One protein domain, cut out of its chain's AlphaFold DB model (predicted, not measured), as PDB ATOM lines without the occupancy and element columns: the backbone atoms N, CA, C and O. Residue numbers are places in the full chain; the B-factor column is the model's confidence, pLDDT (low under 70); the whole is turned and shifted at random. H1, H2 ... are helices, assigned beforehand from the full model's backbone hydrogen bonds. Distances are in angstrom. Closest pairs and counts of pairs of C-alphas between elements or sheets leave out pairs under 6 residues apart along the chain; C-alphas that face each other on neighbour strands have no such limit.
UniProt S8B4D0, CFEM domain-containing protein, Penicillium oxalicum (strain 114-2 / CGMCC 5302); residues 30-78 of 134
ATOM      1  N   CYS A  30      29.684  29.499  12.723       90.12
ATOM      2  CA  CYS A  30      30.713  28.668  12.108       90.12
ATOM      3  C   CYS A  30      31.990  28.665  12.951       90.12
ATOM      4  O   CYS A  30      32.334  29.666  13.582       90.12
ATOM      5  N   ILE A  31      32.744  27.560  12.907       87.25
ATOM      6  CA  ILE A  31      33.984  27.408  13.693       87.25
ATOM      7  C   ILE A  31      35.005  28.483  13.305       87.25
ATOM      8  O   ILE A  31      35.767  28.978  14.132       87.25
ATOM      9  N   SER A  32      35.028  28.844  12.026       84.56
ATOM     10  CA  SER A  32      35.810  29.959  11.513       84.56
ATOM     11  C   SER A  32      35.307  30.361  10.132       84.56
ATOM     12  O   SER A  32      34.578  29.615   9.482       84.56
ATOM     13  N   GLN A  33      35.802  31.488   9.620       80.25
ATOM     14  CA  GLN A  33      35.672  31.853   8.205       80.25
ATOM     15  C   GLN A  33      36.193  30.766   7.245       80.25
ATOM     16  O   GLN A  33      35.939  30.848   6.042       80.25
ATOM     17  N   TRP A  34      36.967  29.789   7.753       82.38
ATOM     18  CA  TRP A  34      37.512  28.701   6.955       82.38
ATOM     19  C   TRP A  34      36.694  27.420   6.940       82.38
ATOM     20  O   TRP A  34      36.985  26.546   6.126       82.38
ATOM     21  N   ASP A  35      35.678  27.339   7.793       87.56
ATOM     22  CA  ASP A  35      34.752  26.221   7.887       87.56
ATOM     23  C   ASP A  35      33.854  26.210   6.646       87.56
ATOM     24  O   ASP A  35      32.775  26.795   6.632       87.56
ATOM     25  N   THR A  36      34.346  25.650   5.540       85.25
ATOM     26  CA  THR A  36      33.629  25.638   4.258       85.25
ATOM     27  C   THR A  36      32.329  24.865   4.348       85.25
ATOM     28  O   THR A  36      31.354  25.266   3.724       85.25
ATOM     29  N   ASP A  37      32.272  23.823   5.168       86.69
ATOM     30  CA  ASP A  37      31.049  23.062   5.390       86.69
ATOM     31  C   ASP A  37      29.958  23.940   6.015       86.69
ATOM     32  O   ASP A  37      28.833  23.950   5.521       86.69
ATOM     33  N   CYS A  38      30.287  24.768   7.012       89.38
ATOM     34  CA  CYS A  38      29.335  25.720   7.592       89.38
ATOM     35  C   CYS A  38      29.111  26.967   6.717       89.38
ATOM     36  O   CYS A  38      27.980  27.334   6.405       89.38
ATOM     37  N   THR A  39      30.178  27.634   6.283       88.12
ATOM     38  CA  THR A  39      30.113  28.927   5.576       88.12
ATOM     39  C   THR A  39      29.502  28.816   4.176       88.12
ATOM     40  O   THR A  39      28.842  29.746   3.711       88.12
ATOM     41  N   CYS A  40      29.657  27.678   3.492       88.88
ATOM     42  CA  CYS A  40      29.059  27.458   2.174       88.88
ATOM     43  C   CYS A  40      27.600  26.986   2.236       88.88
ATOM     44  O   CYS A  40      26.857  27.193   1.269       88.88
ATOM     45  N   THR A  41      27.171  26.375   3.344       87.69
ATOM     46  CA  THR A  41      25.797  25.872   3.526       87.69
ATOM     47  C   THR A  41      24.903  26.855   4.276       87.69
ATOM     48  O   THR A  41      23.702  26.896   4.016       87.69
ATOM     49  N   SER A  42      25.474  27.689   5.146       88.06
ATOM     50  CA  SER A  42      24.726  28.629   5.974       88.06
ATOM     51  C   SER A  42      24.263  29.855   5.175       88.06
ATOM     52  O   SER A  42      25.098  30.626   4.690       88.06
ATOM     53  N   PRO A  43      22.944  30.099   5.051       87.94
ATOM     54  CA  PRO A  43      22.431  31.339   4.471       87.94
ATOM     55  C   PRO A  43      22.754  32.548   5.359       87.94
ATOM     56  O   PRO A  43      23.155  33.586   4.844       87.94
ATOM     57  N   ALA A  44      22.724  32.383   6.689       87.25
ATOM     58  CA  ALA A  44      23.061  33.441   7.642       87.25
ATOM     59  C   ALA A  44      24.491  33.971   7.448       87.25
ATOM     60  O   ALA A  44      24.727  35.174   7.564       87.25
ATOM     61  N   PHE A  45      25.435  33.090   7.098       89.62
ATOM     62  CA  PHE A  45      26.793  33.493   6.736       89.62
ATOM     63  C   PHE A  45      26.785  34.383   5.490       89.62
ATOM     64  O   PHE A  45      27.328  35.486   5.512       89.62
ATOM     65  N   LYS A  46      26.142  33.921   4.412       87.31
ATOM     66  CA  LYS A  46      26.116  34.616   3.117       87.31
ATOM     67  C   LYS A  46      25.454  35.985   3.225       87.31
ATOM     68  O   LYS A  46      26.019  36.956   2.733       87.31
ATOM     69  N   ASP A  47      24.324  36.072   3.918       88.88
ATOM     70  CA  ASP A  47      23.583  37.321   4.097       88.88
ATOM     71  C   ASP A  47      24.375  38.328   4.937       88.88
ATOM     72  O   ASP A  47      24.477  39.501   4.576       88.88
ATOM     73  N   THR A  48      25.012  37.869   6.020       88.56
ATOM     74  CA  THR A  48      25.844  38.726   6.880       88.56
ATOM     75  C   THR A  48      27.071  39.243   6.132       88.56
ATOM     76  O   THR A  48      27.378  40.434   6.197       88.56
ATOM     77  N   VAL A  49      27.753  38.378   5.374       88.25
ATOM     78  CA  VAL A  49      28.899  38.776   4.545       88.25
ATOM     79  C   VAL A  49      28.459  39.768   3.472       88.25
ATOM     80  O   VAL A  49      29.084  40.813   3.328       88.25
ATOM     81  N   GLN A  50      27.364  39.493   2.763       86.38
ATOM     82  CA  GLN A  50      26.840  40.371   1.715       86.38
ATOM     83  C   GLN A  50      26.467  41.754   2.268       86.38
ATOM     84  O   GLN A  50      26.834  42.774   1.680       86.38
ATOM     85  N   MET A  51      25.791  41.807   3.419       85.31
ATOM     86  CA  MET A  51      25.469  43.065   4.098       85.31
ATOM     87  C   MET A  51      26.732  43.816   4.519       85.31
ATOM     88  O   MET A  51      26.858  45.005   4.227       85.31
ATOM     89  N   CYS A  52      27.698  43.132   5.134       87.38
ATOM     90  CA  CYS A  52      28.959  43.743   5.550       87.38
ATOM     91  C   CYS A  52      29.737  44.324   4.361       87.38
ATOM     92  O   CYS A  52      30.190  45.468   4.422       87.38
ATOM     93  N   LEU A  53      29.821  43.585   3.250       85.50
ATOM     94  CA  LEU A  53      30.499  44.038   2.033       85.50
ATOM     95  C   LEU A  53      29.794  45.240   1.394       85.50
ATOM     96  O   LEU A  53      30.461  46.142   0.898       85.50
ATOM     97  N   THR A  54      28.459  45.279   1.440       79.56
ATOM     98  CA  THR A  54      27.660  46.374   0.861       79.56
ATOM     99  C   THR A  54      27.748  47.659   1.690       79.56
ATOM    100  O   THR A  54      27.671  48.753   1.135       79.56
ATOM    101  N   ILE A  55      27.918  47.543   3.010       80.50
ATOM    102  CA  ILE A  55      27.994  48.688   3.932       80.50
ATOM    103  C   ILE A  55      29.427  49.217   4.056       80.50
ATOM    104  O   ILE A  55      29.631  50.427   4.141       80.50
ATOM    105  N   SER A  56      30.413  48.317   4.094       78.69
ATOM    106  CA  SER A  56      31.775  48.646   4.536       78.69
ATOM    107  C   SER A  56      32.833  48.522   3.444       78.69
ATOM    108  O   SER A  56      33.919  49.071   3.613       78.69
ATOM    109  N   CYS A  57      32.550  47.821   2.342       82.12
ATOM    110  CA  CYS A  57      33.527  47.557   1.286       82.12
ATOM    111  C   CYS A  57      33.117  48.184  -0.055       82.12
ATOM    112  O   CYS A  57      32.094  48.853  -0.196       82.12
ATOM    113  N   THR A  58      33.968  48.014  -1.065       79.56
ATOM    114  CA  THR A  58      33.740  48.549  -2.408       79.56
ATOM    115  C   THR A  58      32.998  47.556  -3.306       79.56
ATOM    116  O   THR A  58      33.042  46.350  -3.070       79.56
ATOM    117  N   PRO A  59      32.376  48.014  -4.409       72.50
ATOM    118  CA  PRO A  59      31.715  47.117  -5.365       72.50
ATOM    119  C   PRO A  59      32.660  46.074  -5.988       72.50
ATOM    120  O   PRO A  59      32.245  44.963  -6.329       72.50
ATOM    121  N   ASN A  60      33.948  46.414  -6.106       73.94
ATOM    122  CA  ASN A  60      34.975  45.482  -6.566       73.94
ATOM    123  C   ASN A  60      35.204  44.358  -5.543       73.94
ATOM    124  O   ASN A  60      35.409  43.214  -5.941       73.94
ATOM    125  N   ASP A  61      35.090  44.657  -4.246       74.75
ATOM    126  CA  ASP A  61      35.250  43.681  -3.159       74.75
ATOM    127  C   ASP A  61      34.066  42.728  -3.085       74.75
ATOM    128  O   ASP A  61      34.257  41.538  -2.872       74.75
ATOM    129  N   VAL A  62      32.850  43.223  -3.332       77.06
ATOM    130  CA  VAL A  62      31.641  42.388  -3.434       77.06
ATOM    131  C   VAL A  62      31.795  41.365  -4.563       77.06
ATOM    132  O   VAL A  62      31.510  40.181  -4.391       77.06
ATOM    133  N   THR A  63      32.306  41.813  -5.712       79.62
ATOM    134  CA  THR A  63      32.532  40.943  -6.874       79.62
ATOM    135  C   THR A  63      33.628  39.916  -6.588       79.62
ATOM    136  O   THR A  63      33.440  38.723  -6.829       79.62
ATOM    137  N   ALA A  64      34.752  40.355  -6.012       78.06
ATOM    138  CA  ALA A  64      35.846  39.470  -5.624       78.06
ATOM    139  C   ALA A  64      35.410  38.448  -4.558       78.06
ATOM    140  O   ALA A  64      35.756  37.274  -4.658       78.06
ATOM    141  N   ALA A  65      34.604  38.861  -3.577       77.06
ATOM    142  CA  ALA A  65      34.054  37.982  -2.550       77.06
ATOM    143  C   ALA A  65      33.147  36.903  -3.143       77.06
ATOM    144  O   ALA A  65      33.240  35.744  -2.741       77.06
ATOM    145  N   GLY A  66      32.302  37.270  -4.112       77.94
ATOM    146  CA  GLY A  66      31.433  36.336  -4.824       77.94
ATOM    147  C   GLY A  66      32.225  35.272  -5.581       77.94
ATOM    148  O   GLY A  66      31.924  34.085  -5.460       77.94
ATOM    149  N   GLU A  67      33.279  35.669  -6.296       82.19
ATOM    150  CA  GLU A  67      34.153  34.734  -7.019       82.19
ATOM    151  C   GLU A  67      34.959  33.841  -6.063       82.19
ATOM    152  O   GLU A  67      35.024  32.627  -6.264       82.19
ATOM    153  N   VAL A  68      35.503  34.396  -4.973       81.38
ATOM    154  CA  VAL A  68      36.214  33.617  -3.943       81.38
ATOM    155  C   VAL A  68      35.274  32.628  -3.260       81.38
ATOM    156  O   VAL A  68      35.633  31.464  -3.096       81.38
ATOM    157  N   HIS A  69      34.065  33.053  -2.885       81.00
ATOM    158  CA  HIS A  69      33.062  32.176  -2.285       81.00
ATOM    159  C   HIS A  69      32.648  31.074  -3.260       81.00
ATOM    160  O   HIS A  69      32.581  29.909  -2.883       81.00
ATOM    161  N   LYS A  70      32.440  31.417  -4.535       83.00
ATOM    162  CA  LYS A  70      32.118  30.452  -5.584       83.00
ATOM    163  C   LYS A  70      33.218  29.413  -5.746       83.00
ATOM    164  O   LYS A  70      32.895  28.232  -5.747       83.00
ATOM    165  N   GLU A  71      34.483  29.826  -5.835       83.75
ATOM    166  CA  GLU A  71      35.626  28.914  -5.961       83.75
ATOM    167  C   GLU A  71      35.763  28.005  -4.739       83.75
ATOM    168  O   GLU A  71      35.891  26.787  -4.847       83.75
ATOM    169  N   ARG A  72      35.641  28.601  -3.557       83.38
ATOM    170  CA  ARG A  72      35.780  27.922  -2.276       83.38
ATOM    171  C   ARG A  72      34.652  26.932  -1.985       83.38
ATOM    172  O   ARG A  72      34.887  25.911  -1.347       83.38
ATOM    173  N   CYS A  73      33.450  27.214  -2.475       85.12
ATOM    174  CA  CYS A  73      32.254  26.408  -2.249       85.12
ATOM    175  C   CYS A  73      31.884  25.510  -3.438       85.12
ATOM    176  O   CYS A  73      30.823  24.882  -3.416       85.12
ATOM    177  N   ARG A  74      32.732  25.402  -4.479       78.94
ATOM    178  CA  ARG A  74      32.461  24.508  -5.626       78.94
ATOM    179  C   ARG A  74      32.269  23.052  -5.202       78.94
ATOM    180  O   ARG A  74      31.498  22.341  -5.837       78.94
ATOM    181  N   ALA A  75      32.960  22.624  -4.145       62.12
ATOM    182  CA  ALA A  75      32.979  21.237  -3.685       62.12
ATOM    183  C   ALA A  75      31.836  20.876  -2.715       62.12
ATOM    184  O   ALA A  75      31.445  19.717  -2.646       62.12
ATOM    185  N   THR A  76      31.258  21.844  -1.997       59.53
ATOM    186  CA  THR A  76      30.278  21.595  -0.918       59.53
ATOM    187  C   THR A  76      28.830  21.495  -1.412       59.53
ATOM    188  O   THR A  76      27.898  21.460  -0.615       59.53
ATOM    189  N   ARG A  77      28.595  21.465  -2.732       58.06
ATOM    190  CA  ARG A  77      27.243  21.391  -3.318       58.06
ATOM    191  C   ARG A  77      26.592  19.999  -3.185       58.06
ATOM    192  O   ARG A  77      25.461  19.810  -3.626       58.06
ATOM    193  N   SER A  78      27.261  19.055  -2.526       45.84
ATOM    194  CA  SER A  78      26.766  17.700  -2.291       45.84
ATOM    195  C   SER A  78      26.646  17.418  -0.791       45.84
ATOM    196  O   SER A  78      27.614  17.018  -0.161       45.84
TER     197      SER A  78
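This is residues 30 to 78 of the 134 residues of the protein "CFEM domain-containing protein" of Penicillium oxalicum (strain 114-2 / CGMCC 5302) (UniProt S8B4D0). H2 and H3 form a helical hairpin, and short H1 lies across its open end. The turn, residues 55 to 60, sticks out. The printed part has 49 residues with three named helices in the order H1, H2, H3, is all helix and compact, with a radius of gyration of the C-alphas of 10.8 A, and spans 31 by 18 by 15 A.

Start at H1, residues 36 to 41. It only just touches H2, residues 43 to 56, with 3 pairs of C-alphas within 8 A, only at the corner; the closest C-alphas, Thr 39 and Phe 45, are 5.8 A apart. Their lines are about perpendicular, 89 degrees. H2 touches H3, residues 59 to 72, with residues 50 to 54 alone; the closest C-alphas, Leu 53 and Val 62, are 5.8 A apart. This hairpin has a shallow tilt of 26 degrees, opposite ways. Every O i to N i+4 pair is within hydrogen-bond range in H2 and H3, 1 of 2 in H1.

Find C-alpha 36 at (33.629, 25.638, 4.258), where H1, 7.9 A long, begins. H2 runs 19.7 A; H3 runs 19.9 A to C-alpha 72 at (35.780, 27.922, -2.276).

The farthest C-alphas, Ser 56 and Ser 78, are 32.1 A apart. The printed part has no cut, both links are tight, and pLDDT is under 70 at residues 75 to 78.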